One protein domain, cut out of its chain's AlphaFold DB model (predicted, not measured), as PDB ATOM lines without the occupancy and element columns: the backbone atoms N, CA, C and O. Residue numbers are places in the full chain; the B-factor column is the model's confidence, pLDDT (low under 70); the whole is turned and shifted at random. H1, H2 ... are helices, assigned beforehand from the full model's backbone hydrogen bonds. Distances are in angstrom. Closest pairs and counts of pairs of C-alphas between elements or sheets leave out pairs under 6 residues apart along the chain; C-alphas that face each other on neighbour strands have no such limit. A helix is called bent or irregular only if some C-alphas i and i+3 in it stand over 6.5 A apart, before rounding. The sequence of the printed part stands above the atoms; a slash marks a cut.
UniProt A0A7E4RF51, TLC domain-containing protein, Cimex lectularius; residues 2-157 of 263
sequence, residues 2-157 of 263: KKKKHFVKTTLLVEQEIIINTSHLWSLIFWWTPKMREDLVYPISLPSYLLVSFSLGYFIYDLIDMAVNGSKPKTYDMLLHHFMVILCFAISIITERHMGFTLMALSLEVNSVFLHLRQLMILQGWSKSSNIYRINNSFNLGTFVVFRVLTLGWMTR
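Overview. This is residues 2 to 157 of the 263 residues of the protein "TLC domain-containing protein" of Cimex lectularius (UniProt A0A7E4RF51). Two helical hairpins, H3 with H4 and H6 with H7, form the two sides of a helical bundle, and the long helix H1 and the short H5 pack between them. H5 bridges the two sides near the end where the small H2 lies; towards the other end the hairpins stand well apart. The printed part has 156 residues with seven named helices, H1 to H7 in chain order, and no named strand; the class is all helix. It is compact, with a radius of gyration of the C-alphas of 16.8 A, and spans 48 by 35 by 23 A.

Arrangement. H1, residues 2 to 32, touches H3, residues 46 to 69, with its residues 22 to 29 alone; the closest C-alphas, of Ile 29 and Ser 48, are 6.6 A apart, at a shallow tilt of 19 degrees, opposite ways. H2, residues 35 to 38, is close to H1 but not clearly touching it, with the C-alphas of Phe 30 and Met 36 6.4 A apart. H3 and H4, residues 73 to 95, form a hairpin, closest at the C-alphas of Leu 56 and Ile 86, 6.1 A apart. H5, residues 99 to 108, is the hub and touches H1, H3, H4 and H7, residues 131 to 157. Its closest C-alphas to H7 are those of Leu 108 and Phe 147, 5.4 A apart; it touches H1 at a steep tilt of 45 degrees, closest at Ser 23 and Ser 107, whose C-alphas are 5.8 A apart. H6, residues 110 to 123, touches residues 9 to 23 of H1, with the C-alphas of Gln 16 and Val 113 5.6 A apart. H6 and H7 form a hairpin at a shallow tilt of 27 degrees, with the C-alphas of Phe 114 and Asn 140 5.2 A apart. H3 and H4 are both apart from H6 and H7. Each O i to N i+4 pair is within hydrogen-bond range in H3 and H5, against 25 of 27 in H1, 17 of 19 in H4, 9 of 10 in H6 and 21 of 23 in H7; H2 is too short for such a pair.

Along the chain. H1 begins at C-alpha 2, (29.794, -24.229, 52.442), and is 46.0 A long. H3 measures 34.7 A, H4 34.1 A and H6 20.7 A. H7, 37.6 A long, ends at C-alpha 157, (63.740, -58.199, 52.509); it is neither bent nor irregular, but only just, with C-alphas 147 and 150 6.3 A apart.

Size, cuts and confidence. The C-alphas farthest apart, those of Lys 2 and Glu 38, are 50.4 A apart. The printed part has no cut and no long link. Its mean pLDDT is 73.3, and 52 residues are under 70, among them residues 2 to 23 and 70 to 79.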
ATOM      1  N   LYS A   2      30.559 -22.986  52.145       52.94
ATOM      2  CA  LYS A   2      29.794 -24.229  52.442       52.94
ATOM      3  C   LYS A   2      29.805 -25.273  51.308       52.94
ATOM      4  O   LYS A   2      30.139 -26.416  51.576       52.94
ATOM      5  N   LYS A   3      29.549 -24.872  50.051       51.50
ATOM      6  CA  LYS A   3      29.602 -25.783  48.883       51.50
ATOM      7  C   LYS A   3      30.975 -26.452  48.705       51.50
ATOM      8  O   LYS A   3      31.039 -27.657  48.531       51.50
ATOM      9  N   LYS A   4      32.067 -25.692  48.873       58.91
ATOM     10  CA  LYS A   4      33.448 -26.208  48.801       58.91
ATOM     11  C   LYS A   4      33.771 -27.198  49.934       58.91
ATOM     12  O   LYS A   4      34.425 -28.196  49.686       58.91
ATOM     13  N   LYS A   5      33.275 -26.964  51.160       58.66
ATOM     14  CA  LYS A   5      33.397 -27.931  52.273       58.66
ATOM     15  C   LYS A   5      32.587 -29.210  52.039       58.66
ATOM     16  O   LYS A   5      33.030 -30.274  52.448       58.66
ATOM     17  N   HIS A   6      31.404 -29.097  51.438       58.59
ATOM     18  CA  HIS A   6      30.562 -30.254  51.139       58.59
ATOM     19  C   HIS A   6      31.177 -31.116  50.034       58.59
ATOM     20  O   HIS A   6      31.305 -32.311  50.234       58.59
ATOM     21  N   PHE A   7      31.663 -30.493  48.956       58.22
ATOM     22  CA  PHE A   7      32.374 -31.179  47.873       58.22
ATOM     23  C   PHE A   7      33.590 -31.957  48.389       58.22
ATOM     24  O   PHE A   7      33.639 -33.165  48.227       58.22
ATOM     25  N   VAL A   8      34.483 -31.300  49.142       62.94
ATOM     26  CA  VAL A   8      35.662 -31.957  49.744       62.94
ATOM     27  C   VAL A   8      35.267 -33.119  50.658       62.94
ATOM     28  O   VAL A   8      35.923 -34.148  50.662       62.94
ATOM     29  N   LYS A   9      34.187 -32.980  51.435       63.22
ATOM     30  CA  LYS A   9      33.701 -34.067  52.289       63.22
ATOM     31  C   LYS A   9      33.204 -35.257  51.464       63.22
ATOM     32  O   LYS A   9      33.470 -36.386  51.849       63.22
ATOM     33  N   THR A  10      32.469 -35.010  50.386       60.06
ATOM     34  CA  THR A  10      31.945 -36.074  49.525       60.06
ATOM     35  C   THR A  10      33.074 -36.803  48.803       60.06
ATOM     36  O   THR A  10      33.072 -38.025  48.817       60.06
ATOM     37  N   THR A  11      34.065 -36.083  48.267       61.69
ATOM     38  CA  THR A  11      35.244 -36.693  47.630       61.69
ATOM     39  C   THR A  11      35.994 -37.585  48.619       61.69
ATOM     40  O   THR A  11      36.086 -38.781  48.385       61.69
ATOM     41  N   LEU A  12      36.359 -37.068  49.801       65.94
ATOM     42  CA  LEU A  12      37.063 -37.848  50.832       65.94
ATOM     43  C   LEU A  12      36.308 -39.115  51.270       65.94
ATOM     44  O   LEU A  12      36.930 -40.108  51.623       65.94
ATOM     45  N   LEU A  13      34.972 -39.092  51.290       64.69
ATOM     46  CA  LEU A  13      34.174 -40.267  51.657       64.69
ATOM     47  C   LEU A  13      34.168 -41.327  50.548       64.69
ATOM     48  O   LEU A  13      34.270 -42.511  50.851       64.69
ATOM     49  N   VAL A  14      34.090 -40.908  49.283       62.56
ATOM     50  CA  VAL A  14      34.177 -41.816  48.130       62.56
ATOM     51  C   VAL A  14      35.568 -42.444  48.046       62.56
ATOM     52  O   VAL A  14      35.679 -43.652  47.849       62.56
ATOM     53  N   GLU A  15      36.619 -41.652  48.271       66.56
ATOM     54  CA  GLU A  15      37.996 -42.152  48.330       66.56
ATOM     55  C   GLU A  15      38.150 -43.213  49.430       66.56
ATOM     56  O   GLU A  15      38.707 -44.287  49.200       66.56
ATOM     57  N   GLN A  16      37.592 -42.956  50.618       67.12
ATOM     58  CA  GLN A  16      37.616 -43.910  51.724       67.12
ATOM     59  C   GLN A  16      36.873 -45.205  51.399       67.12
ATOM     60  O   GLN A  16      37.403 -46.277  51.672       67.12
ATOM     61  N   GLU A  17      35.678 -45.142  50.810       64.19
ATOM     62  CA  GLU A  17      34.930 -46.348  50.440       64.19
ATOM     63  C   GLU A  17      35.683 -47.194  49.410       64.19
ATOM     64  O   GLU A  17      35.743 -48.417  49.538       64.19
ATOM     65  N   ILE A  18      36.301 -46.559  48.412       65.12
ATOM     66  CA  ILE A  18      37.049 -47.268  47.372       65.12
ATOM     67  C   ILE A  18      38.316 -47.895  47.950       65.12
ATOM     68  O   ILE A  18      38.538 -49.083  47.724       65.12
ATOM     69  N   ILE A  19      39.100 -47.153  48.742       68.56
ATOM     70  CA  ILE A  19      40.318 -47.679  49.377       68.56
ATOM     71  C   ILE A  19      39.976 -48.820  50.340       68.56
ATOM     72  O   ILE A  19      40.659 -49.838  50.349       68.56
ATOM     73  N   ILE A  20      38.897 -48.708  51.119       66.31
ATOM     74  CA  ILE A  20      38.457 -49.787  52.013       66.31
ATOM     75  C   ILE A  20      38.089 -51.031  51.192       66.31
ATOM     76  O   ILE A  20      38.584 -52.124  51.474       66.31
ATOM     77  N   ASN A  21      37.301 -50.876  50.127       62.47
ATOM     78  CA  ASN A  21      36.881 -52.002  49.295       62.47
ATOM     79  C   ASN A  21      38.058 -52.672  48.569       62.47
ATOM     80  O   ASN A  21      38.152 -53.900  48.567       62.47
ATOM     81  N   THR A  22      39.003 -51.910  48.013       68.88
ATOM     82  CA  THR A  22      40.205 -52.476  47.374       68.88
ATOM     83  C   THR A  22      41.173 -53.077  48.399       68.88
ATOM     84  O   THR A  22      41.815 -54.095  48.126       68.88
ATOM     85  N   SER A  23      41.212 -52.529  49.619       68.12
ATOM     86  CA  SER A  23      42.083 -53.002  50.697       68.12
ATOM     87  C   SER A  23      41.693 -54.334  51.328       68.12
ATOM     88  O   SER A  23      42.524 -54.989  51.943       68.12
ATOM     89  N   HIS A  24      40.449 -54.781  51.217       71.56
ATOM     90  CA  HIS A  24      40.095 -56.112  51.715       71.56
ATOM     91  C   HIS A  24      40.342 -57.183  50.653       71.56
ATOM     92  O   HIS A  24      40.737 -58.310  50.971       71.56
ATOM     93  N   LEU A  25      40.204 -56.810  49.381       78.81
ATOM     94  CA  LEU A  25      40.321 -57.722  48.253       78.81
ATOM     95  C   LEU A  25      41.755 -58.226  48.036       78.81
ATOM     96  O   LEU A  25      41.912 -59.403  47.714       78.81
ATOM     97  N   TRP A  26      42.804 -57.427  48.287       81.75
ATOM     98  CA  TRP A  26      44.187 -57.928  48.157       81.75
ATOM     99  C   TRP A  26      44.463 -59.096  49.113       81.75
ATOM    100  O   TRP A  26      45.041 -60.099  48.702       81.75
ATOM    101  N   SER A  27      43.989 -59.020  50.363       81.56
ATOM    102  CA  SER A  27      44.226 -60.065  51.369       81.56
ATOM    103  C   SER A  27      43.558 -61.391  50.991       81.56
ATOM    104  O   SER A  27      44.156 -62.457  51.141       81.56
ATOM    105  N   LEU A  28      42.356 -61.325  50.409       82.62
ATOM    106  CA  LEU A  28      41.628 -62.486  49.895       82.62
ATOM    107  C   LEU A  28      42.332 -63.103  48.682       82.62
ATOM    108  O   LEU A  28      42.428 -64.325  48.578       82.62
ATOM    109  N   ILE A  29      42.885 -62.276  47.795       83.31
ATOM    110  CA  ILE A  29      43.653 -62.735  46.630       83.31
ATOM    111  C   ILE A  29      44.945 -63.431  47.072       83.31
ATOM    112  O   ILE A  29      45.258 -64.513  46.575       83.31
ATOM    113  N   PHE A  30      45.653 -62.864  48.053       82.31
ATOM    114  CA  PHE A  30      46.840 -63.472  48.665       82.31
ATOM    115  C   PHE A  30      46.508 -64.765  49.411       82.31
ATOM    116  O   PHE A  30      47.343 -65.668  49.481       82.31
ATOM    117  N   TRP A  31      45.308 -64.869  49.987       84.50
ATOM    118  CA  TRP A  31      44.829 -66.092  50.623       84.50
ATOM    119  C   TRP A  31      44.543 -67.194  49.598       84.50
ATOM    120  O   TRP A  31      45.016 -68.318  49.769       84.50
ATOM    121  N   TRP A  32      43.827 -66.870  48.516       83.75
ATOM    122  CA  TRP A  32      43.476 -67.825  47.459       83.75
ATOM    123  C   TRP A  32      44.639 -68.203  46.540       83.75
ATOM    124  O   TRP A  32      44.650 -69.312  46.011       83.75
ATOM    125  N   THR A  33      45.625 -67.323  46.367       81.44
ATOM    126  CA  THR A  33      46.780 -67.556  45.490       81.44
ATOM    127  C   THR A  33      48.071 -67.553  46.313       81.44
ATOM    128  O   THR A  33      48.834 -66.589  46.258       81.44
ATOM    129  N   PRO A  34      48.368 -68.626  47.075       80.94
ATOM    130  CA  PRO A  34      49.539 -68.668  47.957       80.94
ATOM    131  C   PRO A  34      50.862 -68.489  47.199       80.94
ATOM    132  O   PRO A  34      51.792 -67.897  47.740       80.94
ATOM    133  N   LYS A  35      50.912 -68.896  45.923       79.56
ATOM    134  CA  LYS A  35      52.072 -68.713  45.038       79.56
ATOM    135  C   LYS A  35      52.477 -67.242  44.867       79.56
ATOM    136  O   LYS A  35      53.665 -66.967  44.792       79.56
ATOM    137  N   MET A  36      51.524 -66.298  44.891       78.06
ATOM    138  CA  MET A  36      51.817 -64.850  44.825       78.06
ATOM    139  C   MET A  36      52.545 -64.320  46.070       78.06
ATOM    140  O   MET A  36      53.088 -63.220  46.043       78.06
ATOM    141  N   ARG A  37      52.531 -65.067  47.184       74.06
ATOM    142  CA  ARG A  37      53.227 -64.686  48.426       74.06
ATOM    143  C   ARG A  37      54.686 -65.112  48.426       74.06
ATOM    144  O   ARG A  37      55.507 -64.490  49.090       74.06
ATOM    145  N   GLU A  38      54.968 -66.210  47.739       75.75
ATOM    146  CA  GLU A  38      56.307 -66.780  47.609       75.75
ATOM    147  C   GLU A  38      57.087 -66.036  46.524       75.75
ATOM    148  O   GLU A  38      58.248 -65.680  46.723       75.75
ATOM    149  N   ASP A  39      56.405 -65.715  45.425       75.75
ATOM    150  CA  ASP A  39      56.950 -64.989  44.291       75.75
ATOM    151  C   ASP A  39      56.053 -63.795  43.947       75.75
ATOM    152  O   ASP A  39      54.887 -63.945  43.579       75.75
ATOM    153  N   LEU A  40      56.606 -62.590  44.096       72.62
ATOM    154  CA  LEU A  40      55.898 -61.332  43.862       72.62
ATOM    155  C   LEU A  40      55.952 -60.879  42.392       72.62
ATOM    156  O   LEU A  40      55.296 -59.893  42.038       72.62
ATOM    157  N   VAL A  41      56.740 -61.556  41.548       69.88
ATOM    158  CA  VAL A  41      57.082 -61.109  40.190       69.88
ATOM    159  C   VAL A  41      56.252 -61.820  39.132       69.88
ATOM    160  O   VAL A  41      55.684 -61.149  38.273       69.88
ATOM    161  N   TYR A  42      56.174 -63.148  39.173       70.19
ATOM    162  CA  TYR A  42      55.604 -63.934  38.070       70.19
ATOM    163  C   TYR A  42      54.139 -64.348  38.221       70.19
ATOM    164  O   TYR A  42      53.423 -64.342  37.218       70.19
ATOM    165  N   PRO A  43      53.650 -64.752  39.405       76.06
ATOM    166  CA  PRO A  43      52.299 -65.269  39.518       76.06
ATOM    167  C   PRO A  43      51.268 -64.160  39.285       76.06
ATOM    168  O   PRO A  43      51.195 -63.179  40.026       76.06
ATOM    169  N   ILE A  44      50.432 -64.361  38.269       77.81
ATOM    170  CA  ILE A  44      49.275 -63.526  37.959       77.81
ATOM    171  C   ILE A  44      47.995 -64.321  38.211       77.81
ATOM    172  O   ILE A  44      47.889 -65.503  37.884       77.81
ATOM    173  N   SER A  45      47.005 -63.667  38.808       83.44
ATOM    174  CA  SER A  45      45.650 -64.204  38.938       83.44
ATOM    175  C   SER A  45      44.654 -63.237  38.306       83.44
ATOM    176  O   SER A  45      44.815 -62.019  38.407       83.44
ATOM    177  N   LEU A  46      43.596 -63.751  37.679       84.31
ATOM    178  CA  LEU A  46      42.555 -62.902  37.091       84.31
ATOM    179  C   LEU A  46      41.970 -61.892  38.109       84.31
ATOM    180  O   LEU A  46      41.883 -60.711  37.776       84.31
ATOM    181  N   PRO A  47      41.666 -62.279  39.368       83.19
ATOM    182  CA  PRO A  47      41.246 -61.324  40.394       83.19
ATOM    183  C   PRO A  47      42.286 -60.238  40.697       83.19
ATOM    184  O   PRO A  47      41.911 -59.082  40.876       83.19
ATOM    185  N   SER A  48      43.586 -60.576  40.723       83.50
ATOM    186  CA  SER A  48      44.650 -59.580  40.926       83.50
ATOM    187  C   SER A  48      44.706 -58.559  39.798       83.50
ATOM    188  O   SER A  48      44.769 -57.362  40.060       83.50
ATOM    189  N   TYR A  49      44.604 -59.017  38.552       82.31
ATOM    190  CA  TYR A  49      44.650 -58.152  37.381       82.31
ATOM    191  C   TYR A  49      43.458 -57.201  37.314       82.31
ATOM    192  O   TYR A  49      43.634 -56.007  37.071       82.31
ATOM    193  N   LEU A  50      42.252 -57.697  37.605       85.81
ATOM    194  CA  LEU A  50      41.051 -56.864  37.662       85.81
ATOM    195  C   LEU A  50      41.122 -55.831  38.793       85.81
ATOM    196  O   LEU A  50      40.799 -54.666  38.568       85.81
ATOM    197  N   LEU A  51      41.582 -56.229  39.985       85.69
ATOM    198  CA  LEU A  51      41.715 -55.322  41.126       85.69
ATOM    199  C   LEU A  51      42.731 -54.204  40.853       85.69
ATOM    200  O   LEU A  51      42.456 -53.036  41.136       85.69
ATOM    201  N   VAL A  52      43.886 -54.549  40.280       85.81
ATOM    202  CA  VAL A  52      44.933 -53.582  39.925       85.81
ATOM    203  C   VAL A  52      44.461 -52.657  38.800       85.81
ATOM    204  O   VAL A  52      44.640 -51.448  38.909       85.81
ATOM    205  N   SER A  53      43.783 -53.185  37.776       84.75
ATOM    206  CA  SER A  53      43.229 -52.384  36.674       84.75
ATOM    207  C   SER A  53      42.161 -51.396  37.146       84.75
ATOM    208  O   SER A  53      42.181 -50.226  36.766       84.75
ATOM    209  N   PHE A  54      41.252 -51.844  38.017       85.81
ATOM    210  CA  PHE A  54      40.251 -50.975  38.631       85.81
ATOM    211  C   PHE A  54      40.913 -49.866  39.460       85.81
ATOM    212  O   PHE A  54      40.561 -48.693  39.333       85.81
ATOM    213  N   SER A  55      41.917 -50.229  40.261       86.06
ATOM    214  CA  SER A  55      42.641 -49.269  41.093       86.06
ATOM    215  C   SER A  55      43.426 -48.255  40.258       86.06
ATOM    216  O   SER A  55      43.406 -47.072  40.577       86.06
ATOM    217  N   LEU A  56      44.059 -48.680  39.159       85.56
ATOM    218  CA  LEU A  56      44.757 -47.791  38.226       85.56
ATOM    219  C   LEU A  56      43.815 -46.723  37.655       85.56
ATOM    220  O   LEU A  56      44.151 -45.539  37.669       85.56
ATOM    221  N   GLY A  57      42.626 -47.123  37.194       84.88
ATOM    222  CA  GLY A  57      41.628 -46.181  36.680       84.88
ATOM    223  C   GLY A  57      41.208 -45.144  37.724       84.88
ATOM    224  O   GLY A  57      41.089 -43.959  37.415       84.88
ATOM    225  N   TYR A  58      41.054 -45.575  38.975       84.62
ATOM    226  CA  TYR A  58      40.757 -44.681  40.088       84.62
ATOM    227  C   TYR A  58      41.914 -43.716  40.403       84.62
ATOM    228  O   TYR A  58      41.679 -42.517  40.532       84.62
ATOM    229  N   PHE A  59      43.163 -44.192  40.462       82.88
ATOM    230  CA  PHE A  59      44.313 -43.311  40.694       82.88
ATOM    231  C   PHE A  59      44.465 -42.259  39.591       82.88
ATOM    232  O   PHE A  59      44.799 -41.116  39.889       82.88
ATOM    233  N   ILE A  60      44.178 -42.612  38.332       82.38
ATOM    234  CA  ILE A  60      44.157 -41.655  37.216       82.38
ATOM    235  C   ILE A  60      43.076 -40.594  37.432       82.38
ATOM    236  O   ILE A  60      43.342 -39.408  37.243       82.38
ATOM    237  N   TYR A  61      41.869 -40.999  37.840       84.69
ATOM    238  CA  TYR A  61      40.799 -40.055  38.163       84.69
ATOM    239  C   TYR A  61      41.222 -39.080  39.271       84.69
ATOM    240  O   TYR A  61      41.058 -37.872  39.113       84.69
ATOM    241  N   ASP A  62      41.824 -39.590  40.343       82.62
ATOM    242  CA  ASP A  62      42.290 -38.784  41.473       82.62
ATOM    243  C   ASP A  62      43.446 -37.839  41.089       82.62
ATOM    244  O   ASP A  62      43.459 -36.664  41.451       82.62
ATOM    245  N   LEU A  63      44.374 -38.301  40.240       80.12
ATOM    246  CA  LEU A  63      45.423 -37.455  39.663       80.12
ATOM    247  C   LEU A  63      44.823 -36.289  38.864       80.12
ATOM    248  O   LEU A  63      45.274 -35.152  39.004       80.12
ATOM    249  N   ILE A  64      43.813 -36.557  38.029       82.62
ATOM    250  CA  ILE A  64      43.142 -35.527  37.228       82.62
ATOM    251  C   ILE A  64      42.392 -34.546  38.135       82.62
ATOM    252  O   ILE A  64      42.502 -33.335  37.929       82.62
ATOM    253  N   ASP A  65      41.672 -35.029  39.154       82.00
ATOM    254  CA  ASP A  65      40.975 -34.153  40.103       82.00
ATOM    255  C   ASP A  65      41.961 -33.237  40.835       82.00
ATOM    256  O   ASP A  65      41.776 -32.016  40.866       82.00
ATOM    257  N   MET A  66      43.073 -33.789  41.328       73.88
ATOM    258  CA  MET A  66      44.136 -33.012  41.961       73.88
ATOM    259  C   MET A  66      44.820 -32.035  41.000       73.88
ATOM    260  O   MET A  66      45.140 -30.921  41.415       73.88
ATOM    261  N   ALA A  67      45.022 -32.395  39.731       79.19
ATOM    262  CA  ALA A  67      45.629 -31.512  38.734       79.19
ATOM    263  C   ALA A  67      44.725 -30.318  38.386       79.19
ATOM    264  O   ALA A  67      45.203 -29.195  38.239       79.19
ATOM    265  N   VAL A  68      43.412 -30.547  38.280       80.06
ATOM    266  CA  VAL A  68      42.435 -29.510  37.919       80.06
ATOM    267  C   VAL A  68      42.078 -28.628  39.120       80.06
ATOM    268  O   VAL A  68      41.966 -27.409  38.987       80.06
ATOM    269  N   ASN A  69      41.907 -29.220  40.306       75.50
ATOM    270  CA  ASN A  69      41.418 -28.526  41.504       75.50
ATOM    271  C   ASN A  69      42.527 -28.126  42.499       75.50
ATOM    272  O   ASN A  69      42.272 -27.381  43.460       75.50
ATOM    273  N   GLY A  70      43.759 -28.592  42.292       65.69
ATOM    274  CA  GLY A  70      44.908 -28.348  43.158       65.69
ATOM    275  C   GLY A  70      45.566 -26.991  42.928       65.69
ATOM    276  O   GLY A  70      46.328 -26.808  41.992       65.69
ATOM    277  N   SER A  71      45.339 -26.027  43.824       52.88
ATOM    278  CA  SER A  71      46.020 -24.712  43.771       52.88
ATOM    279  C   SER A  71      47.055 -24.493  44.881       52.88
ATOM    280  O   SER A  71      47.438 -23.353  45.141       52.88
ATOM    281  N   LYS A  72      47.463 -25.536  45.618       63.44
ATOM    282  CA  LYS A  72      48.363 -25.386  46.775       63.44
ATOM    283  C   LYS A  72      49.736 -26.007  46.504       63.44
ATOM    284  O   LYS A  72      49.787 -27.092  45.944       63.44
ATOM    285  N   PRO A  73      50.835 -25.408  47.005       53.97
ATOM    286  CA  PRO A  73      52.188 -25.946  46.831       53.97
ATOM    287  C   PRO A  73      52.341 -27.398  47.308       53.97
ATOM    288  O   PRO A  73      52.945 -28.208  46.624       53.97
ATOM    289  N   LYS A  74      51.710 -27.752  48.437       55.84
ATOM    290  CA  LYS A  74      51.701 -29.127  48.970       55.84
ATOM    291  C   LYS A  74      50.969 -30.142  48.080       55.84
ATOM    292  O   LYS A  74      51.080 -31.336  48.314       55.84
ATOM    293  N   THR A  75      50.183 -29.683  47.109       65.00
ATOM    294  CA  THR A  75      49.480 -30.559  46.168       65.00
ATOM    295  C   THR A  75      50.421 -31.089  45.087       65.00
ATOM    296  O   THR A  75      50.175 -32.178  44.592       65.00
ATOM    297  N   TYR A  76      51.523 -30.395  44.767       67.69
ATOM    298  CA  TYR A  76      52.481 -30.873  43.761       67.69
ATOM    299  C   TYR A  76      53.224 -32.136  44.204       67.69
ATOM    300  O   TYR A  76      53.370 -33.054  43.403       67.69
ATOM    301  N   ASP A  77      53.617 -32.224  45.479       65.06
ATOM    302  CA  ASP A  77      54.277 -33.419  46.024       65.06
ATOM    303  C   ASP A  77      53.354 -34.648  45.938       65.06
ATOM    304  O   ASP A  77      53.776 -35.733  45.542       65.06
ATOM    305  N   MET A  78      52.066 -34.458  46.243       67.94
ATOM    306  CA  MET A  78      51.052 -35.513  46.149       67.94
ATOM    307  C   MET A  78      50.730 -35.878  44.693       67.94
ATOM    308  O   MET A  78      50.551 -37.049  44.369       67.94
ATOM    309  N   LEU A  79      50.717 -34.892  43.794       69.38
ATOM    310  CA  LEU A  79      50.507 -35.109  42.363       69.38
ATOM    311  C   LEU A  79      51.634 -35.960  41.763       69.38
ATOM    312  O   LEU A  79      51.368 -36.915  41.036       69.38
ATOM    313  N   LEU A  80      52.889 -35.651  42.107       71.25
ATOM    314  CA  LEU A  80      54.046 -36.438  41.683       71.25
ATOM    315  C   LEU A  80      53.979 -37.864  42.242       71.25
ATOM    316  O   LEU A  80      54.233 -38.815  41.509       71.25
ATOM    317  N   HIS A  81      53.593 -38.019  43.513       75.62
ATOM    318  CA  HIS A  81      53.395 -39.332  44.121       75.62
ATOM    319  C   HIS A  81      52.375 -40.175  43.339       75.62
ATOM    320  O   HIS A  81      52.693 -41.290  42.930       75.62
ATOM    321  N   HIS A  82      51.191 -39.624  43.056       74.94
ATOM    322  CA  HIS A  82      50.152 -40.333  42.304       74.94
ATOM    323  C   HIS A  82      50.603 -40.671  40.886       74.94
ATOM    324  O   HIS A  82      50.369 -41.783  40.419       74.94
ATOM    325  N   PHE A  83      51.310 -39.759  40.221       76.12
ATOM    326  CA  PHE A  83      51.867 -40.014  38.897       76.12
ATOM    327  C   PHE A  83      52.853 -41.198  38.900       76.12
ATOM    328  O   PHE A  83      52.754 -42.081  38.046       76.12
ATOM    329  N   MET A  84      53.748 -41.280  39.892       73.12
ATOM    330  CA  MET A  84      54.686 -42.403  40.036       73.12
ATOM    331  C   MET A  84      53.974 -43.732  40.333       73.12
ATOM    332  O   MET A  84      54.328 -44.766  39.764       73.12
ATOM    333  N   VAL A  85      52.951 -43.716  41.194       76.88
ATOM    334  CA  VAL A  85      52.149 -44.910  41.513       76.88
ATOM    335  C   VAL A  85      51.403 -45.412  40.272       76.88
ATOM    336  O   VAL A  85      51.461 -46.601  39.965       76.88
ATOM    337  N   ILE A  86      50.780 -44.511  39.506       78.88
ATOM    338  CA  ILE A  86      50.097 -44.830  38.240       78.88
ATOM    339  C   ILE A  86      51.063 -45.462  37.245       78.88
ATOM    340  O   ILE A  86      50.728 -46.476  36.636       78.88
ATOM    341  N   LEU A  87      52.266 -44.901  37.096       76.81
ATOM    342  CA  LEU A  87      53.281 -45.441  36.197       76.81
ATOM    343  C   LEU A  87      53.685 -46.867  36.599       76.81
ATOM    344  O   LEU A  87      53.703 -47.762  35.758       76.81
ATOM    345  N   CYS A  88      53.939 -47.098  37.889       75.38
ATOM    346  CA  CYS A  88      54.266 -48.420  38.424       75.38
ATOM    347  C   CYS A  88      53.150 -49.444  38.145       75.38
ATOM    348  O   CYS A  88      53.406 -50.557  37.679       75.38
ATOM    349  N   PHE A  89      51.893 -49.046  38.355       80.25
ATOM    350  CA  PHE A  89      50.731 -49.906  38.142       80.25
ATOM    351  C   PHE A  89      50.511 -50.188  36.651       80.25
ATOM    352  O   PHE A  89      50.255 -51.330  36.277       80.25
ATOM    353  N   ALA A  90      50.665 -49.177  35.793       75.38
ATOM    354  CA  ALA A  90      50.559 -49.327  34.346       75.38
ATOM    355  C   ALA A  90      51.631 -50.281  33.801       75.38
ATOM    356  O   ALA A  90      51.308 -51.182  33.030       75.38
ATOM    357  N   ILE A  91      52.885 -50.149  34.255       71.50
ATOM    358  CA  ILE A  91      53.970 -51.072  33.892       71.50
ATOM    359  C   ILE A  91      53.633 -52.498  34.339       71.50
ATOM    360  O   ILE A  91      53.794 -53.431  33.555       71.50
ATOM    361  N   SER A  92      53.133 -52.688  35.562       75.69
ATOM    362  CA  SER A  92      52.769 -54.017  36.072       75.69
ATOM    363  C   SER A  92      51.669 -54.688  35.238       75.69
ATOM    364  O   SER A  92      51.771 -55.876  34.935       75.69
ATOM    365  N   ILE A  93      50.670 -53.917  34.798       75.69
ATOM    366  CA  ILE A  93      49.589 -54.395  33.928       75.69
ATOM    367  C   ILE A  93      50.110 -54.739  32.530       75.69
ATOM    368  O   ILE A  93      49.865 -55.839  32.053       75.69
ATOM    369  N   ILE A  94      50.846 -53.825  31.887       72.12
ATOM    370  CA  ILE A  94      51.340 -54.006  30.511       72.12
ATOM    371  C   ILE A  94      52.330 -55.171  30.427       72.12
ATOM    372  O   ILE A  94      52.326 -55.927  29.461       72.12
ATOM    373  N   THR A  95      53.198 -55.308  31.430       67.25
ATOM    374  CA  THR A  95      54.212 -56.371  31.455       67.25
ATOM    375  C   THR A  95      53.684 -57.697  31.994       67.25
ATOM    376  O   THR A  95      54.411 -58.686  31.923       67.25
ATOM    377  N   GLU A  96      52.466 -57.714  32.551       76.12
ATOM    378  CA  GLU A  96      51.879 -58.839  33.293       76.12
ATOM    379  C   GLU A  96      52.827 -59.416  34.361       76.12
ATOM    380  O   GLU A  96      52.846 -60.613  34.651       76.12
ATOM    381  N   ARG A  97      53.654 -58.548  34.953       69.00
ATOM    382  CA  ARG A  97      54.661 -58.896  35.960       69.00
ATOM    383  C   ARG A  97      54.563 -57.968  37.156       69.00
ATOM    384  O   ARG A  97      54.000 -56.878  37.088       69.00
ATOM    385  N   HIS A  98      55.153 -58.396  38.265       75.69
ATOM    386  CA  HIS A  98      55.207 -57.645  39.521       75.69
ATOM    387  C   HIS A  98      53.826 -57.417  40.157       75.69
ATOM    388  O   HIS A  98      53.655 -56.527  40.986       75.69
ATOM    389  N   MET A  99      52.838 -58.250  39.813       80.19
ATOM    390  CA  MET A  99      51.465 -58.127  40.316       80.19
ATOM    391  C   MET A  99      51.400 -58.256  41.841       80.19
ATOM    392  O   MET A  99      50.607 -57.574  42.489       80.19
ATOM    393  N   GLY A 100      52.269 -59.085  42.429       82.00
ATOM    394  CA  GLY A 100      52.409 -59.189  43.879       82.00
ATOM    395  C   GLY A 100      52.876 -57.875  44.504       82.00
ATOM    396  O   GLY A 100      52.271 -57.413  45.468       82.00
ATOM    397  N   PHE A 101      53.891 -57.224  43.925       77.69
ATOM    398  CA  PHE A 101      54.353 -55.906  44.377       77.69
ATOM    399  C   PHE A 101      53.252 -54.848  44.291       77.69
ATOM    400  O   PHE A 101      53.054 -54.100  45.245       77.69
ATOM    401  N   THR A 102      52.506 -54.822  43.190       82.06
ATOM    402  CA  THR A 102      51.422 -53.857  42.957       82.06
ATOM    403  C   THR A 102      50.268 -54.037  43.945       82.06
ATOM    404  O   THR A 102      49.748 -53.066  44.495       82.06
ATOM    405  N   LEU A 103      49.900 -55.283  44.255       85.12
ATOM    406  CA  LEU A 103      48.906 -55.576  45.288       85.12
ATOM    407  C   LEU A 103      49.383 -55.220  46.703       85.12
ATOM    408  O   LEU A 103      48.591 -54.724  47.504       85.12
ATOM    409  N   MET A 104      50.659 -55.442  47.025       82.12
ATOM    410  CA  MET A 104      51.202 -55.006  48.315       82.12
ATOM    411  C   MET A 104      51.280 -53.478  48.395       82.12
ATOM    412  O   MET A 104      50.966 -52.921  49.444       82.12
ATOM    413  N   ALA A 105      51.599 -52.789  47.296       79.94
ATOM    414  CA  ALA A 105      51.559 -51.329  47.218       79.94
ATOM    415  C   ALA A 105      50.144 -50.782  47.483       79.94
ATOM    416  O   ALA A 105      49.995 -49.831  48.244       79.94
ATOM    417  N   LEU A 106      49.098 -51.443  46.967       79.88
ATOM    418  CA  LEU A 106      47.702 -51.119  47.293       79.88
ATOM    419  C   LEU A 106      47.392 -51.231  48.792       79.88
ATOM    420  O   LEU A 106      46.635 -50.424  49.326       79.88
ATOM    421  N   SER A 107      47.993 -52.194  49.498       80.06
ATOM    422  CA  SER A 107      47.790 -52.340  50.945       80.06
ATOM    423  C   SER A 107      48.352 -51.159  51.757       80.06
ATOM    424  O   SER A 107      47.855 -50.874  52.848       80.06
ATOM    425  N   LEU A 108      49.337 -50.425  51.218       76.69
ATOM    426  CA  LEU A 108      49.949 -49.265  51.883       76.69
ATOM    427  C   LEU A 108      48.992 -48.065  51.973       76.69
ATOM    428  O   LEU A 108      49.152 -47.212  52.856       76.69
ATOM    429  N   GLU A 109      47.995 -48.010  51.088       75.50
ATOM    430  CA  GLU A 109      46.996 -46.939  51.028       75.50
ATOM    431  C   GLU A 109      45.908 -47.059  52.102       75.50
ATOM    432  O   GLU A 109      45.195 -46.098  52.385       75.50
ATOM    433  N   VAL A 110      45.832 -48.191  52.812       72.38
ATOM    434  CA  VAL A 110      44.921 -48.357  53.961       72.38
ATOM    435  C   VAL A 110      45.188 -47.322  55.046       72.38
ATOM    436  O   VAL A 110      44.261 -46.829  55.690       72.38
ATOM    437  N   ASN A 111      46.454 -46.966  55.260       72.94
ATOM    438  CA  ASN A 111      46.802 -45.968  56.263       72.94
ATOM    439  C   ASN A 111      46.256 -44.574  55.904       72.94
ATOM    440  O   ASN A 111      45.811 -43.837  56.790       72.94
ATOM    441  N   SER A 112      46.196 -44.255  54.610       72.69
ATOM    442  CA  SER A 112      45.672 -42.996  54.078       72.69
ATOM    443  C   SER A 112      44.208 -42.774  54.502       72.69
ATOM    444  O   SER A 112      43.828 -41.650  54.836       72.69
ATOM    445  N   VAL A 113      43.399 -43.839  54.649       70.50
ATOM    446  CA  VAL A 113      42.003 -43.775  55.144       70.50
ATOM    447  C   VAL A 113      41.909 -43.096  56.513       70.50
ATOM    448  O   VAL A 113      41.089 -42.190  56.703       70.50
ATOM    449  N   PHE A 114      42.758 -43.491  57.467       68.19
ATOM    450  CA  PHE A 114      42.760 -42.937  58.828       68.19
ATOM    451  C   PHE A 114      43.262 -41.489  58.859       68.19
ATOM    452  O   PHE A 114      42.780 -40.672  59.661       68.19
ATOM    453  N   LEU A 115      44.169 -41.142  57.942       68.25
ATOM    454  CA  LEU A 115      44.651 -39.779  57.755       68.25
ATOM    455  C   LEU A 115      43.540 -38.865  57.217       68.25
ATOM    456  O   LEU A 115      43.301 -37.792  57.781       68.25
ATOM    457  N   HIS A 116      42.804 -39.305  56.194       71.56
ATOM    458  CA  HIS A 116      41.651 -38.579  55.653       71.56
ATOM    459  C   HIS A 116      40.520 -38.462  56.678       71.56
ATOM    460  O   HIS A 116      39.935 -37.386  56.833       71.56
ATOM    461  N   LEU A 117      40.277 -39.508  57.475       69.88
ATOM    462  CA  LEU A 117      39.277 -39.481  58.544       69.88
ATOM    463  C   LEU A 117      39.626 -38.422  59.596       69.88
ATOM    464  O   LEU A 117      38.769 -37.652  60.037       69.88
ATOM    465  N   ARG A 118      40.909 -38.310  59.946       72.19
ATOM    466  CA  ARG A 118      41.397 -37.265  60.848       72.19
ATOM    467  C   ARG A 118      41.203 -35.866  60.264       72.19
ATOM    468  O   ARG A 118      40.748 -34.965  60.974       72.19
ATOM    469  N   GLN A 119      41.544 -35.665  58.992       69.12
ATOM    470  CA  GLN A 119      41.339 -34.382  58.315       69.12
ATOM    471  C   GLN A 119      39.853 -34.011  58.278       69.12
ATOM    472  O   GLN A 119      39.498 -32.859  58.544       69.12
ATOM    473  N   LEU A 120      38.974 -34.988  58.048       72.56
ATOM    474  CA  LEU A 120      37.530 -34.799  58.068       72.56
ATOM    475  C   LEU A 120      37.024 -34.372  59.457       72.56
ATOM    476  O   LEU A 120      36.267 -33.403  59.552       72.56
ATOM    477  N   MET A 121      37.489 -35.013  60.536       69.44
ATOM    478  CA  MET A 121      37.153 -34.626  61.917       69.44
ATOM    479  C   MET A 121      37.578 -33.182  62.231       69.44
ATOM    480  O   MET A 121      36.810 -32.415  62.817       69.44
ATOM    481  N   ILE A 122      38.769 -32.775  61.780       74.88
ATOM    482  CA  ILE A 122      39.266 -31.399  61.938       74.88
ATOM    483  C   ILE A 122      38.392 -30.412  61.147       74.88
ATOM    484  O   ILE A 122      38.017 -29.359  61.665       74.88
ATOM    485  N   LEU A 123      38.009 -30.747  59.910       72.38
ATOM    486  CA  LEU A 123      37.143 -29.906  59.072       72.38
ATOM    487  C   LEU A 123      35.728 -29.734  59.645       72.38
ATOM    488  O   LEU A 123      35.096 -28.689  59.407       72.38
ATOM    489  N   GLN A 124      35.253 -30.740  60.385       75.69
ATOM    490  CA  GLN A 124      33.998 -30.732  61.135       75.69
ATOM    491  C   GLN A 124      34.099 -30.027  62.499       75.69
ATOM    492  O   GLN A 124      33.068 -29.823  63.134       75.69
ATOM    493  N   GLY A 125      35.293 -29.605  62.929       74.19
ATOM    494  CA  GLY A 125      35.489 -28.850  64.170       74.19
ATOM    495  C   GLY A 125      35.450 -29.701  65.440       74.19
ATOM    496  O   GLY A 125      35.138 -29.181  66.508       74.19
ATOM    497  N   TRP A 126      35.744 -31.000  65.341       73.50
ATOM    498  CA  TRP A 126      35.796 -31.879  66.509       73.50
ATOM    499  C   TRP A 126      36.943 -31.477  67.442       73.50
ATOM    500  O   TRP A 126      38.049 -31.168  66.993       73.50
ATOM    501  N   SER A 127      36.689 -31.505  68.754       69.44
ATOM    502  CA  SER A 127      37.729 -31.222  69.747       69.44
ATOM    503  C   SER A 127      38.832 -32.282  69.692       69.44
ATOM    504  O   SER A 127      38.557 -33.487  69.731       69.44
ATOM    505  N   LYS A 128      40.092 -31.825  69.702       65.06
ATOM    506  CA  LYS A 128      41.286 -32.679  69.826       65.06
ATOM    507  C   LYS A 128      41.320 -33.461  71.148       65.06
ATOM    508  O   LYS A 128      42.009 -34.471  71.227       65.06
ATOM    509  N   SER A 129      40.570 -33.020  72.164       63.97
ATOM    510  CA  SER A 129      40.420 -33.728  73.444       63.97
ATOM    511  C   SER A 129      39.376 -34.848  73.412       63.97
ATOM    512  O   SER A 129      39.248 -35.583  74.388       63.97
ATOM    513  N   SER A 130      38.617 -34.996  72.319       73.88
ATOM    514  CA  SER A 130      37.595 -36.039  72.231       73.88
ATOM    515  C   SER A 130      38.222 -37.435  72.184       73.88
ATOM    516  O   SER A 130      39.216 -37.675  71.493       73.88
ATOM    517  N   ASN A 131      37.603 -38.384  72.889       73.69
ATOM    518  CA  ASN A 131      38.047 -39.781  72.903       73.69
ATOM    519  C   ASN A 131      38.085 -40.383  71.492       73.69
ATOM    520  O   ASN A 131      38.999 -41.132  71.170       73.69
ATOM    521  N   ILE A 132      37.153 -39.988  70.621       74.94
ATOM    522  CA  ILE A 132      37.076 -40.464  69.233       74.94
ATOM    523  C   ILE A 132      38.284 -39.988  68.412       74.94
ATOM    524  O   ILE A 132      38.862 -40.776  67.666       74.94
ATOM    525  N   TYR A 133      38.731 -38.740  68.594       72.75
ATOM    526  CA  TYR A 133      39.936 -38.239  67.926       72.75
ATOM    527  C   TYR A 133      41.200 -38.978  68.400       72.75
ATOM    528  O   TYR A 133      42.061 -39.311  67.586       72.75
ATOM    529  N   ARG A 134      41.301 -39.287  69.702       74.44
ATOM    530  CA  ARG A 134      42.423 -40.060  70.268       74.44
ATOM    531  C   ARG A 134      42.446 -41.498  69.753       74.44
ATOM    532  O   ARG A 134      43.501 -41.965  69.343       74.44
ATOM    533  N   ILE A 135      41.289 -42.159  69.717       79.19
ATOM    534  CA  ILE A 135      41.138 -43.514  69.171       79.19
ATOM    535  C   ILE A 135      41.536 -43.540  67.691       79.19
ATOM    536  O   ILE A 135      42.341 -44.377  67.292       79.19
ATOM    537  N   ASN A 136      41.051 -42.585  66.888       72.56
ATOM    538  CA  ASN A 136      41.438 -42.486  65.480       72.56
ATOM    539  C   ASN A 136      42.952 -42.276  65.311       72.56
ATOM    540  O   ASN A 136      43.567 -42.879  64.437       72.56
ATOM    541  N   ASN A 137      43.573 -41.463  66.169       74.31
ATOM    542  CA  ASN A 137      45.019 -41.251  66.142       74.31
ATOM    543  C   ASN A 137      45.805 -42.529  66.488       74.31
ATOM    544  O   ASN A 137      46.813 -42.816  65.847       74.31
ATOM    545  N   SER A 138      45.332 -43.318  67.456       74.00
ATOM    546  CA  SER A 138      45.917 -44.624  67.779       74.00
ATOM    547  C   SER A 138      45.793 -45.616  66.617       74.00
ATOM    548  O   SER A 138      46.772 -46.285  66.297       74.00
ATOM    549  N   PHE A 139      44.641 -45.676  65.939       76.25
ATOM    550  CA  PHE A 139      44.470 -46.518  64.749       76.25
ATOM    551  C   PHE A 139      45.324 -46.056  63.568       76.25
ATOM    552  O   PHE A 139      45.923 -46.887  62.892       76.25
ATOM    553  N   ASN A 140      45.448 -44.747  63.349       74.75
ATOM    554  CA  ASN A 140      46.347 -44.196  62.338       74.75
ATOM    555  C   ASN A 140      47.800 -44.636  62.580       74.75
ATOM    556  O   ASN A 140      48.480 -45.040  61.644       74.75
ATOM    557  N   LEU A 141      48.269 -44.602  63.832       71.75
ATOM    558  CA  LEU A 141      49.617 -45.066  64.177       71.75
ATOM    559  C   LEU A 141      49.761 -46.584  64.005       71.75
ATOM    560  O   LEU A 141      50.717 -47.046  63.391       71.75
ATOM    561  N   GLY A 142      48.807 -47.363  64.519       72.75
ATOM    562  CA  GLY A 142      48.854 -48.822  64.419       72.75
ATOM    563  C   GLY A 142      48.846 -49.304  62.968       72.75
ATOM    564  O   GLY A 142      49.659 -50.141  62.583       72.75
ATOM    565  N   THR A 143      47.981 -48.725  62.135       73.00
ATOM    566  CA  THR A 143      47.919 -49.060  60.706       73.00
ATOM    567  C   THR A 143      49.150 -48.590  59.942       73.00
ATOM    568  O   THR A 143      49.574 -49.293  59.034       73.00
ATOM    569  N   PHE A 144      49.776 -47.477  60.329       71.75
ATOM    570  CA  PHE A 144      51.037 -47.039  59.731       71.75
ATOM    571  C   PHE A 144      52.150 -48.067  59.972       71.75
ATOM    572  O   PHE A 144      52.821 -48.492  59.035       71.75
ATOM    573  N   VAL A 145      52.305 -48.540  61.211       69.44
ATOM    574  CA  VAL A 145      53.327 -49.544  61.537       69.44
ATOM    575  C   VAL A 145      53.066 -50.853  60.790       69.44
ATOM    576  O   VAL A 145      53.971 -51.392  60.158       69.44
ATOM    577  N   VAL A 146      51.831 -51.356  60.825       72.50
ATOM    578  CA  VAL A 146      51.501 -52.652  60.219       72.50
ATOM    579  C   VAL A 146      51.544 -52.588  58.698       72.50
ATOM    580  O   VAL A 146      52.275 -53.349  58.073       72.50
ATOM    581  N   PHE A 147      50.772 -51.685  58.097       72.06
ATOM    582  CA  PHE A 147      50.614 -51.668  56.651       72.06
ATOM    583  C   PHE A 147      51.768 -50.992  55.943       72.06
ATOM    584  O   PHE A 147      52.043 -51.393  54.827       72.06
ATOM    585  N   ARG A 148      52.456 -50.011  56.542       67.94
ATOM    586  CA  ARG A 148      53.608 -49.375  55.888       67.94
ATOM    587  C   ARG A 148      54.923 -49.994  56.315       67.94
ATOM    588  O   ARG A 148      55.599 -50.575  55.476       67.94
ATOM    589  N   VAL A 149      55.278 -49.921  57.593       67.06
ATOM    590  CA  VAL A 149      56.628 -50.314  58.034       67.06
ATOM    591  C   VAL A 149      56.876 -51.812  57.853       67.06
ATOM    592  O   VAL A 149      57.878 -52.196  57.252       67.06
ATOM    593  N   LEU A 150      55.971 -52.672  58.331       69.75
ATOM    594  CA  LEU A 150      56.170 -54.124  58.238       69.75
ATOM    595  C   LEU A 150      56.052 -54.628  56.798       69.75
ATOM    596  O   LEU A 150      56.877 -55.436  56.375       69.75
ATOM    597  N   THR A 151      55.075 -54.132  56.035       71.38
ATOM    598  CA  THR A 151      54.908 -54.499  54.622       71.38
ATOM    599  C   THR A 151      56.107 -54.078  53.780       71.38
ATOM    600  O   THR A 151      56.664 -54.915  53.074       71.38
ATOM    601  N   LEU A 152      56.546 -52.817  53.880       64.62
ATOM    602  CA  LEU A 152      57.719 -52.339  53.147       64.62
ATOM    603  C   LEU A 152      58.971 -53.098  53.585       64.62
ATOM    604  O   LEU A 152      59.719 -53.567  52.735       64.62
ATOM    605  N   GLY A 153      59.162 -53.314  54.890       64.75
ATOM    606  CA  GLY A 153      60.279 -54.108  55.404       64.75
ATOM    607  C   GLY A 153      60.291 -55.542  54.862       64.75
ATOM    608  O   GLY A 153      61.348 -56.061  54.494       64.75
ATOM    609  N   TRP A 154      59.122 -56.175  54.750       74.38
ATOM    610  CA  TRP A 154      58.984 -57.502  54.154       74.38
ATOM    611  C   TRP A 154      59.291 -57.495  52.650       74.38
ATOM    612  O   TRP A 154      60.076 -58.327  52.193       74.38
ATOM    613  N   MET A 155      58.754 -56.528  51.898       66.38
ATOM    614  CA  MET A 155      59.017 -56.368  50.462       66.38
ATOM    615  C   MET A 155      60.501 -56.108  50.186       66.38
ATOM    616  O   MET A 155      61.090 -56.756  49.325       66.38
ATOM    617  N   THR A 156      61.138 -55.218  50.951       60.00
ATOM    618  CA  THR A 156      62.574 -54.928  50.844       60.00
ATOM    619  C   THR A 156      63.412 -56.161  51.168       60.00
ATOM    620  O   THR A 156      64.364 -56.459  50.449       60.00
ATOM    621  N   ARG A 157      63.054 -56.936  52.202       65.88
ATOM    622  CA  ARG A 157      63.740 -58.199  52.509       65.88
ATOM    623  C   ARG A 157      63.615 -59.204  51.362       65.88
ATOM    624  O   ARG A 157      64.618 -59.822  51.004       65.88
TER     625      ARG A 157